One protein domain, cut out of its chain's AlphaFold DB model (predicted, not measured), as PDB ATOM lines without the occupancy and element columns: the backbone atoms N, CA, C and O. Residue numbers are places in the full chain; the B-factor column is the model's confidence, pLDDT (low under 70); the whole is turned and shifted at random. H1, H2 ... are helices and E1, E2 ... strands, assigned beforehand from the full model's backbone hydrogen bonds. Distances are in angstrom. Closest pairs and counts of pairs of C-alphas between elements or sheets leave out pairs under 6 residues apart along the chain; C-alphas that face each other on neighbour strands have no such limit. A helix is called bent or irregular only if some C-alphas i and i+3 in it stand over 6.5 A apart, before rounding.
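This is residues 4 to 78 of the 569 residues of the protein "Trimethylamine-N-oxide reductase" of Campylobacter concisus UNSWCS (UniProt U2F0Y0). A small, strongly twisted sheet of three strands, E1, E2 and E3, with the helix H2 packed over E2 and E3, makes a body at one end, and the long helix H1 sticks out from it as an arm. Residues 4 to 23 of H1 stand free, and this arm makes much of the length. The printed part has 75 residues with two named helices and three named strands, in the order H1, E1, E2, E3, H2 along the chain. The sheet runs E1, E2, E3, all antiparallel, and the class is mixed, helices and strands. The whole is extended, with a radius of gyration of the C-alphas of 20.1 A and spans of 69 by 23 by 12 A.

The sheet is made of E1, residues 32 to 39, E2, residues 42 to 49, and E3, residues 52 to 58. It is a meander, each strand the antiparallel neighbour of the one before, with E1 and E3 as edge strands. E1 and E2 form a hairpin, their directions at 155 degrees, with N 35 and O 46 3.1 A apart and N 46 and O 35 2.8 A apart, within hydrogen-bond range. E2 and E3 form a second hairpin, at 144 degrees, with N 47 and O 55 2.9 A apart, also within that range. E1 bends by 51 degrees at residue 36. H2, residues 67 to 77, is on the sheet at a height over the sheet of 7.7 A. It lies over E2 and E3 and runs along the strands, at 9 degrees to E3 on the local plane. The closest C-alphas of H2 and E3 are those of Asn 70 and Thr 56, 5.7 A apart. H1, residues 4 to 30, only grazes the sheet with its residues 27 to 30; its closest C-alphas to E2 are those of Ala 28 and Ile 49, 6.3 A apart. H1 and H2 are apart. Of the O i to N i+4 pairs, 22 of 23 are within hydrogen-bond range in H1 and 3 of 7 in H2, where 6 of 8 O i to N i+3 pairs are within range.

E1 measures 22.0 A from first to last C-alpha, E2 22.5 A and E3 18.3 A. C-alpha 32, where E1 begins, is at (3.718, -12.545, -21.608). H1 measures 38.8 A and begins with C-alpha 4 at (8.742, -3.541, 20.786). H2 measures 17.9 A and ends with C-alpha 77 at (3.436, 4.584, -26.432); it is neither bent nor irregular, but only just: C-alphas 70 and 73 are 6.5 A apart.

The two C-alphas farthest apart are those of Arg 4 and Ala 63, at 69.4 A. Without residues 4 to 23, the body spans 39 by 25 by 12 A. The printed part has no cut. The links H1 to E1, E1 to E2 and E2 to E3 are tight, and E3 to H2 is short, with 8 residues. The mean pLDDT of the printed part is 76.1, and residues 4 to 30 are under 70.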
ATOM      1  N   ARG A   4       8.587  -2.267  21.515       50.88
ATOM      2  CA  ARG A   4       8.742  -3.541  20.786       50.88
ATOM      3  C   ARG A   4       7.597  -3.861  19.813       50.88
ATOM      4  O   ARG A   4       7.832  -4.598  18.861       50.88
ATOM      5  N   ASP A   5       6.405  -3.304  20.015       48.22
ATOM      6  CA  ASP A   5       5.228  -3.580  19.174       48.22
ATOM      7  C   ASP A   5       5.217  -2.697  17.913       48.22
ATOM      8  O   ASP A   5       4.814  -3.142  16.841       48.22
ATOM      9  N   PHE A   6       5.771  -1.481  18.001       51.28
ATOM     10  CA  PHE A   6       5.893  -0.545  16.874       51.28
ATOM     11  C   PHE A   6       6.880  -1.034  15.796       51.28
ATOM     12  O   PHE A   6       6.604  -0.935  14.604       51.28
ATOM     13  N   LEU A   7       8.002  -1.642  16.204       47.28
ATOM     14  CA  LEU A   7       8.999  -2.197  15.275       47.28
ATOM     15  C   LEU A   7       8.500  -3.455  14.543       47.28
ATOM     16  O   LEU A   7       8.875  -3.680  13.395       47.28
ATOM     17  N   LYS A   8       7.620  -4.250  15.168       44.03
ATOM     18  CA  LYS A   8       7.003  -5.415  14.513       44.03
ATOM     19  C   LYS A   8       5.952  -5.014  13.477       44.03
ATOM     20  O   LYS A   8       5.886  -5.651  12.430       44.03
ATOM     21  N   LEU A   9       5.183  -3.949  13.728       44.06
ATOM     22  CA  LEU A   9       4.229  -3.415  12.751       44.06
ATOM     23  C   LEU A   9       4.931  -2.798  11.531       44.06
ATOM     24  O   LEU A   9       4.517  -3.082  10.412       44.06
ATOM     25  N   GLY A  10       6.022  -2.048  11.731       45.75
ATOM     26  CA  GLY A  10       6.797  -1.449  10.635       45.75
ATOM     27  C   GLY A  10       7.451  -2.477   9.700       45.75
ATOM     28  O   GLY A  10       7.420  -2.312   8.478       45.75
ATOM     29  N   ALA A  11       7.983  -3.572  10.257       47.19
ATOM     30  CA  ALA A  11       8.594  -4.653   9.481       47.19
ATOM     31  C   ALA A  11       7.561  -5.486   8.696       47.19
ATOM     32  O   ALA A  11       7.825  -5.864   7.557       47.19
ATOM     33  N   LEU A  12       6.366  -5.720   9.257       43.06
ATOM     34  CA  LEU A  12       5.262  -6.396   8.558       43.06
ATOM     35  C   LEU A  12       4.671  -5.532   7.434       43.06
ATOM     36  O   LEU A  12       4.379  -6.058   6.361       43.06
ATOM     37  N   SER A  13       4.552  -4.213   7.626       43.41
ATOM     38  CA  SER A  13       4.096  -3.307   6.565       43.41
ATOM     39  C   SER A  13       5.102  -3.200   5.417       43.41
ATOM     40  O   SER A  13       4.696  -3.287   4.259       43.41
ATOM     41  N   ALA A  14       6.404  -3.102   5.716       45.56
ATOM     42  CA  ALA A  14       7.452  -3.059   4.697       45.56
ATOM     43  C   ALA A  14       7.548  -4.384   3.920       45.56
ATOM     44  O   ALA A  14       7.567  -4.362   2.695       45.56
ATOM     45  N   ALA A  15       7.489  -5.532   4.607       47.03
ATOM     46  CA  ALA A  15       7.469  -6.843   3.956       47.03
ATOM     47  C   ALA A  15       6.202  -7.066   3.109       47.03
ATOM     48  O   ALA A  15       6.285  -7.673   2.049       47.03
ATOM     49  N   SER A  16       5.039  -6.546   3.525       49.38
ATOM     50  CA  SER A  16       3.791  -6.652   2.749       49.38
ATOM     51  C   SER A  16       3.765  -5.766   1.496       49.38
ATOM     52  O   SER A  16       3.171  -6.146   0.490       49.38
ATOM     53  N   LEU A  17       4.428  -4.604   1.540       44.47
ATOM     54  CA  LEU A  17       4.610  -3.719   0.387       44.47
ATOM     55  C   LEU A  17       5.615  -4.319  -0.599       44.47
ATOM     56  O   LEU A  17       5.321  -4.397  -1.785       44.47
ATOM     57  N   GLN A  18       6.734  -4.840  -0.094       46.19
ATOM     58  CA  GLN A  18       7.750  -5.505  -0.905       46.19
ATOM     59  C   GLN A  18       7.224  -6.812  -1.515       46.19
ATOM     60  O   GLN A  18       7.505  -7.100  -2.671       46.19
ATOM     61  N   ALA A  19       6.391  -7.566  -0.785       46.50
ATOM     62  CA  ALA A  19       5.700  -8.743  -1.305       46.50
ATOM     63  C   ALA A  19       4.654  -8.383  -2.368       46.50
ATOM     64  O   ALA A  19       4.581  -9.092  -3.358       46.50
ATOM     65  N   LYS A  20       3.899  -7.281  -2.227       50.34
ATOM     66  CA  LYS A  20       2.965  -6.796  -3.268       50.34
ATOM     67  C   LYS A  20       3.672  -6.252  -4.510       50.34
ATOM     68  O   LYS A  20       3.160  -6.428  -5.610       50.34
ATOM     69  N   GLU A  21       4.819  -5.598  -4.352       49.62
ATOM     70  CA  GLU A  21       5.653  -5.172  -5.483       49.62
ATOM     71  C   GLU A  21       6.310  -6.370  -6.177       49.62
ATOM     72  O   GLU A  21       6.348  -6.409  -7.405       49.62
ATOM     73  N   LEU A  22       6.746  -7.382  -5.418       47.94
ATOM     74  CA  LEU A  22       7.237  -8.653  -5.955       47.94
ATOM     75  C   LEU A  22       6.124  -9.466  -6.630       47.94
ATOM     76  O   LEU A  22       6.386 -10.040  -7.679       47.94
ATOM     77  N   ASP A  23       4.895  -9.467  -6.105       54.50
ATOM     78  CA  ASP A  23       3.729 -10.111  -6.733       54.50
ATOM     79  C   ASP A  23       3.309  -9.370  -8.009       54.50
ATOM     80  O   ASP A  23       3.045  -9.991  -9.030       54.50
ATOM     81  N   GLY A  24       3.321  -8.032  -8.002       53.28
ATOM     82  CA  GLY A  24       3.039  -7.216  -9.187       53.28
ATOM     83  C   GLY A  24       4.100  -7.364 -10.283       53.28
ATOM     84  O   GLY A  24       3.760  -7.457 -11.462       53.28
ATOM     85  N   ALA A  25       5.380  -7.446  -9.907       52.00
ATOM     86  CA  ALA A  25       6.485  -7.706 -10.828       52.00
ATOM     87  C   ALA A  25       6.497  -9.162 -11.330       52.00
ATOM     88  O   ALA A  25       6.744  -9.398 -12.514       52.00
ATOM     89  N   ALA A  26       6.178 -10.137 -10.474       51.22
ATOM     90  CA  ALA A  26       6.025 -11.536 -10.860       51.22
ATOM     91  C   ALA A  26       4.825 -11.720 -11.799       51.22
ATOM     92  O   ALA A  26       4.947 -12.363 -12.837       51.22
ATOM     93  N   GLN A  27       3.688 -11.088 -11.517       50.56
ATOM     94  CA  GLN A  27       2.500 -11.157 -12.366       50.56
ATOM     95  C   GLN A  27       2.701 -10.440 -13.711       50.56
ATOM     96  O   GLN A  27       2.227 -10.926 -14.736       50.56
ATOM     97  N   ALA A  28       3.498  -9.364 -13.745       52.66
ATOM     98  CA  ALA A  28       3.970  -8.751 -14.987       52.66
ATOM     99  C   ALA A  28       4.900  -9.676 -15.799       52.66
ATOM    100  O   ALA A  28       4.845  -9.671 -17.025       52.66
ATOM    101  N   LEU A  29       5.718 -10.502 -15.133       51.44
ATOM    102  CA  LEU A  29       6.559 -11.527 -15.767       51.44
ATOM    103  C   LEU A  29       5.758 -12.718 -16.327       51.44
ATOM    104  O   LEU A  29       6.252 -13.373 -17.248       51.44
ATOM    105  N   PHE A  30       4.554 -12.989 -15.805       60.25
ATOM    106  CA  PHE A  30       3.676 -14.082 -16.248       60.25
ATOM    107  C   PHE A  30       2.622 -13.674 -17.297       60.25
ATOM    108  O   PHE A  30       2.108 -14.552 -17.985       60.25
ATOM    109  N   ASP A  31       2.339 -12.382 -17.498       73.44
ATOM    110  CA  ASP A  31       1.473 -11.880 -18.586       73.44
ATOM    111  C   ASP A  31       2.286 -11.570 -19.854       73.44
ATOM    112  O   ASP A  31       2.304 -10.446 -20.367       73.44
ATOM    113  N   LYS A  32       3.033 -12.578 -20.315       83.75
ATOM    114  CA  LYS A  32       3.718 -12.545 -21.608       83.75
ATOM    115  C   LYS A  32       2.775 -13.068 -22.674       83.75
ATOM    116  O   LYS A  32       2.325 -14.210 -22.591       83.75
ATOM    117  N   GLN A  33       2.522 -12.262 -23.695       87.56
ATOM    118  CA  GLN A  33       1.738 -12.683 -24.849       87.56
ATOM    119  C   GLN A  33       2.534 -12.425 -26.122       87.56
ATOM    120  O   GLN A  33       3.323 -11.487 -26.206       87.56
ATOM    121  N   SER A  34       2.328 -13.278 -27.115       90.94
ATOM    122  CA  SER A  34       2.766 -13.029 -28.480       90.94
ATOM    123  C   SER A  34       1.574 -13.242 -29.393       90.94
ATOM    124  O   SER A  34       0.778 -14.163 -29.184       90.94
ATOM    125  N   GLY A  35       1.425 -12.378 -30.386       92.75
ATOM    126  CA  GLY A  35       0.352 -12.493 -31.354       92.75
ATOM    127  C   GLY A  35       0.719 -11.871 -32.683       92.75
ATOM    128  O   GLY A  35       1.559 -10.979 -32.766       92.75
ATOM    129  N   LEU A  36       0.076 -12.371 -33.730       93.81
ATOM    130  CA  LEU A  36       0.248 -11.865 -35.079       93.81
ATOM    131  C   LEU A  36      -0.469 -10.521 -35.228       93.81
ATOM    132  O   LEU A  36      -1.630 -10.369 -34.832       93.81
ATOM    133  N   SER A  37       0.215  -9.566 -35.840       93.00
ATOM    134  CA  SER A  37      -0.362  -8.322 -36.326       93.00
ATOM    135  C   SER A  37       0.081  -8.089 -37.767       93.00
ATOM    136  O   SER A  37       0.934  -8.795 -38.307       93.00
ATOM    137  N   ALA A  38      -0.537  -7.114 -38.412       93.12
ATOM    138  CA  ALA A  38      -0.146  -6.698 -39.741       93.12
ATOM    139  C   ALA A  38      -0.479  -5.225 -39.938       93.12
ATOM    140  O   ALA A  38      -1.447  -4.703 -39.378       93.12
ATOM    141  N   ASN A  39       0.328  -4.555 -40.745       92.00
ATOM    142  CA  ASN A  39       0.115  -3.172 -41.147       92.00
ATOM    143  C   ASN A  39       0.546  -3.007 -42.622       92.00
ATOM    144  O   ASN A  39       0.760  -3.980 -43.348       92.00
ATOM    145  N   LYS A  40       0.669  -1.762 -43.087       91.50
ATOM    146  CA  LYS A  40       1.069  -1.452 -44.472       91.50
ATOM    147  C   LYS A  40       2.558  -1.637 -44.769       91.50
ATOM    148  O   LYS A  40       2.942  -1.508 -45.927       91.50
ATOM    149  N   PHE A  41       3.355  -1.934 -43.749       92.88
ATOM    150  CA  PHE A  41       4.767  -2.311 -43.798       92.88
ATOM    151  C   PHE A  41       4.973  -3.830 -43.695       92.88
ATOM    152  O   PHE A  41       6.113  -4.267 -43.702       92.88
ATOM    153  N   GLY A  42       3.912  -4.634 -43.580       93.19
ATOM    154  CA  GLY A  42       3.992  -6.097 -43.591       93.19
ATOM    155  C   GLY A  42       3.386  -6.770 -42.355       93.19
ATOM    156  O   GLY A  42       2.859  -6.093 -41.463       93.19
ATOM    157  N   PRO A  43       3.388  -8.111 -42.328       94.69
ATOM    158  CA  PRO A  43       3.013  -8.913 -41.171       94.69
ATOM    159  C   PRO A  43       4.193  -9.088 -40.206       94.69
ATOM    160  O   PRO A  43       5.352  -9.137 -40.611       94.69
ATOM    161  N   PHE A  44       3.896  -9.184 -38.914       95.62
ATOM    162  CA  PHE A  44       4.904  -9.344 -37.865       95.62
ATOM    163  C   PHE A  44       4.254  -9.859 -36.578       95.62
ATOM    164  O   PHE A  44       3.052  -9.683 -36.345       95.62
ATOM    165  N   TYR A  45       5.045 -10.482 -35.714       95.69
ATOM    166  CA  TYR A  45       4.624 -10.822 -34.362       95.69
ATOM    167  C   TYR A  45       4.848  -9.641 -33.430       95.69
ATOM    168  O   TYR A  45       5.840  -8.924 -33.532       95.69
ATOM    169  N   VAL A  46       3.931  -9.455 -32.490       95.19
ATOM    170  CA  VAL A  46       4.034  -8.457 -31.429       95.19
ATOM    171  C   VAL A  46       4.120  -9.189 -30.109       95.19
ATOM    172  O   VAL A  46       3.231  -9.978 -29.776       95.19
ATOM    173  N   ARG A  47       5.161  -8.891 -29.341       94.69
ATOM    174  CA  ARG A  47       5.318  -9.393 -27.979       94.69
ATOM    175  C   ARG A  47       4.875  -8.338 -26.988       94.69
ATOM    176  O   ARG A  47       5.265  -7.170 -27.082       94.69
ATOM    177  N   THR A  48       4.088  -8.767 -26.011       92.81
ATOM    178  CA  THR A  48       3.646  -7.924 -24.909       92.81
ATOM    179  C   THR A  48       4.048  -8.505 -23.565       92.81
ATOM    180  O   THR A  48       4.116  -9.720 -23.384       92.81
ATOM    181  N   ILE A  49       4.344  -7.613 -22.621       91.69
ATOM    182  CA  ILE A  49       4.596  -7.933 -21.215       91.69
ATOM    183  C   ILE A  49       3.720  -6.996 -20.394       91.69
ATOM    184  O   ILE A  49       3.801  -5.775 -20.561       91.69
ATOM    185  N   ALA A  50       2.860  -7.558 -19.542       88.19
ATOM    186  CA  ALA A  50       1.918  -6.793 -18.722       88.19
ATOM    187  C   ALA A  50       1.073  -5.798 -19.550       88.19
ATOM    188  O   ALA A  50       0.909  -4.627 -19.191       88.19
ATOM    189  N   GLY A  51       0.593  -6.247 -20.715       85.12
ATOM    190  CA  GLY A  51      -0.237  -5.451 -21.624       85.12
ATOM    191  C   GLY A  51       0.474  -4.301 -22.349       85.12
ATOM    192  O   GLY A  51      -0.204  -3.436 -22.905       85.12
ATOM    193  N   ARG A  52       1.814  -4.258 -22.357       88.94
ATOM    194  CA  ARG A  52       2.609  -3.291 -23.135       88.94
ATOM    195  C   ARG A  52       3.385  -3.993 -24.231       88.94
ATOM    196  O   ARG A  52       3.994  -5.019 -23.960       88.94
ATOM    197  N   VAL A  53       3.419  -3.416 -25.431       91.19
ATOM    198  CA  VAL A  53       4.316  -3.886 -26.497       91.19
ATOM    199  C   VAL A  53       5.765  -3.630 -26.100       91.19
ATOM    200  O   VAL A  53       6.107  -2.512 -25.715       91.19
ATOM    201  N   VAL A  54       6.591  -4.671 -26.187       92.94
ATOM    202  CA  VAL A  54       8.022  -4.618 -25.848       92.94
ATOM    203  C   VAL A  54       8.928  -4.942 -27.027       92.94
ATOM    204  O   VAL A  54      10.100  -4.593 -26.992       92.94
ATOM    205  N   GLU A  55       8.404  -5.616 -28.049       93.44
ATOM    206  CA  GLU A  55       9.182  -6.089 -29.191       93.44
ATOM    207  C   GLU A  55       8.245  -6.440 -30.352       93.44
ATOM    208  O   GLU A  55       7.089  -6.833 -30.147       93.44
ATOM    209  N   THR A  56       8.770  -6.317 -31.569       95.00
ATOM    210  CA  THR A  56       8.184  -6.886 -32.780       95.00
ATOM    211  C   THR A  56       9.170  -7.846 -33.424       95.00
ATOM    212  O   THR A  56      10.363  -7.559 -33.468       95.00
ATOM    213  N   GLU A  57       8.675  -8.960 -33.955       95.75
ATOM    214  CA  GLU A  57       9.494  -9.945 -34.664       95.75
ATOM    215  C   GLU A  57       8.980 -10.145 -36.090       95.75
ATOM    216  O   GLU A  57       7.764 -10.141 -36.301       95.75
ATOM    217  N   PRO A  58       9.871 -10.343 -37.074       95.50
ATOM    218  CA  PRO A  58       9.475 -10.682 -38.435       95.50
ATOM    219  C   PRO A  58       8.528 -11.882 -38.516       95.50
ATOM    220  O   PRO A  58       8.685 -12.858 -37.783       95.50
ATOM    221  N   PHE A  59       7.575 -11.824 -39.443       95.25
ATOM    222  CA  PHE A  59       6.793 -12.987 -39.849       95.25
ATOM    223  C   PHE A  59       7.591 -13.824 -40.854       95.25
ATOM    224  O   PHE A  59       8.147 -13.289 -41.811       95.25
ATOM    225  N   GLU A  60       7.626 -15.136 -40.659       93.75
ATOM    226  CA  GLU A  60       8.437 -16.074 -41.437       93.75
ATOM    227  C   GLU A  60       8.057 -16.154 -42.922       93.75
ATOM    228  O   GLU A  60       8.896 -16.512 -43.744       93.75
ATOM    229  N   GLY A  61       6.809 -15.820 -43.267       90.50
ATOM    230  CA  GLY A  61       6.323 -15.797 -44.650       90.50
ATOM    231  C   GLY A  61       6.571 -14.481 -45.395       90.50
ATOM    232  O   GLY A  61       6.116 -14.341 -46.526       90.50
ATOM    233  N   ASP A  62       7.232 -13.496 -44.779       92.06
ATOM    234  CA  ASP A  62       7.640 -12.252 -45.442       92.06
ATOM    235  C   ASP A  62       9.064 -12.404 -46.009       92.06
ATOM    236  O   ASP A  62      10.017 -12.666 -45.273       92.06
ATOM    237  N   ALA A  63       9.216 -12.237 -47.325       90.06
ATOM    238  CA  ALA A  63      10.485 -12.434 -48.025       90.06
ATOM    239  C   ALA A  63      11.528 -11.346 -47.720       90.06
ATOM    240  O   ALA A  63      12.727 -11.576 -47.894       90.06
ATOM    241  N   CYS A  64      11.095 -10.157 -47.294       91.62
ATOM    242  CA  CYS A  64      11.988  -9.073 -46.895       91.62
ATOM    243  C   CYS A  64      11.319  -8.227 -45.798       91.62
ATOM    244  O   CYS A  64      10.798  -7.145 -46.083       91.62
ATOM    245  N   PRO A  65      11.324  -8.715 -44.542       92.81
ATOM    246  CA  PRO A  65      10.653  -8.055 -43.433       92.81
ATOM    247  C   PRO A  65      11.100  -6.606 -43.258       92.81
ATOM    248  O   PRO A  65      12.291  -6.294 -43.254       92.81
ATOM    249  N   ASN A  66      10.128  -5.717 -43.076       92.44
ATOM    250  CA  ASN A  66      10.379  -4.286 -42.996       92.44
ATOM    251  C   ASN A  66      10.725  -3.842 -41.567       92.44
ATOM    252  O   ASN A  66       9.943  -4.029 -40.629       92.44
ATOM    253  N   GLU A  67      11.862  -3.163 -41.417       92.56
ATOM    254  CA  GLU A  67      12.341  -2.623 -40.146       92.56
ATOM    255  C   GLU A  67      11.394  -1.582 -39.518       92.56
ATOM    256  O   GLU A  67      11.404  -1.385 -38.302       92.56
ATOM    257  N   LEU A  68      10.534  -0.947 -40.320       93.06
ATOM    258  CA  LEU A  68       9.554   0.039 -39.855       93.06
ATOM    259  C   LEU A  68       8.463  -0.569 -38.964       93.06
ATOM    260  O   LEU A  68       7.802   0.171 -38.235       93.06
ATOM    261  N   ASN A  69       8.304  -1.896 -38.946       93.62
ATOM    262  CA  ASN A  69       7.424  -2.561 -37.983       93.62
ATOM    263  C   ASN A  69       7.867  -2.332 -36.529       93.62
ATOM    264  O   ASN A  69       7.015  -2.236 -35.643       93.62
ATOM    265  N   ASN A  70       9.166  -2.108 -36.294       92.81
ATOM    266  CA  ASN A  70       9.708  -1.794 -34.970       92.81
ATOM    267  C   ASN A  70       9.183  -0.459 -34.412       92.81
ATOM    268  O   ASN A  70       9.142  -0.268 -33.198       92.81
ATOM    269  N   ALA A  71       8.707   0.448 -35.276       92.31
ATOM    270  CA  ALA A  71       8.099   1.708 -34.853       92.31
ATOM    271  C   ALA A  71       6.750   1.519 -34.134       92.31
ATOM    272  O   ALA A  71       6.226   2.475 -33.560       92.31
ATOM    273  N   LEU A  72       6.169   0.308 -34.131       91.25
ATOM    274  CA  LEU A  72       4.916   0.043 -33.422       91.25
ATOM    275  C   LEU A  72       5.012   0.396 -31.929       91.25
ATOM    276  O   LEU A  72       4.054   0.941 -31.376       91.25
ATOM    277  N   LEU A  73       6.151   0.108 -31.290       89.00
ATOM    278  CA  LEU A  73       6.385   0.418 -29.876       89.00
ATOM    279  C   LEU A  73       6.184   1.916 -29.626       89.00
ATOM    280  O   LEU A  73       5.358   2.309 -28.795       89.00
ATOM    281  N   ASP A  74       6.874   2.731 -30.423       90.12
ATOM    282  CA  ASP A  74       6.813   4.187 -30.355       90.12
ATOM    283  C   ASP A  74       5.440   4.718 -30.746       90.12
ATOM    284  O   ASP A  74       4.986   5.692 -30.158       90.12
ATOM    285  N   HIS A  75       4.745   4.095 -31.701       90.25
ATOM    286  CA  HIS A  75       3.393   4.492 -32.090       90.25
ATOM    287  C   HIS A  75       2.381   4.256 -30.971       90.25
ATOM    288  O   HIS A  75       1.553   5.126 -30.700       90.25
ATOM    289  N   ILE A  76       2.433   3.112 -30.288       87.56
ATOM    290  CA  ILE A  76       1.485   2.813 -29.210       87.56
ATOM    291  C   ILE A  76       1.744   3.713 -28.005       87.56
ATOM    292  O   ILE A  76       0.797   4.227 -27.408       87.56
ATOM    293  N   GLN A  77       3.015   3.916 -27.663       82.94
ATOM    294  CA  GLN A  77       3.436   4.584 -26.432       82.94
ATOM    295  C   GLN A  77       3.768   6.073 -26.636       82.94
ATOM    296  O   GLN A  77       4.239   6.729 -25.707       82.94
ATOM    297  N   ASN A  78       3.488   6.628 -27.822       88.31
ATOM    298  CA  ASN A  78       3.816   8.011 -28.158       88.31
ATOM    299  C   ASN A  78       3.061   9.030 -27.296       88.31
ATOM    300  O   ASN A  78       1.844   8.940 -27.116       88.31
TER     301      ASN A  78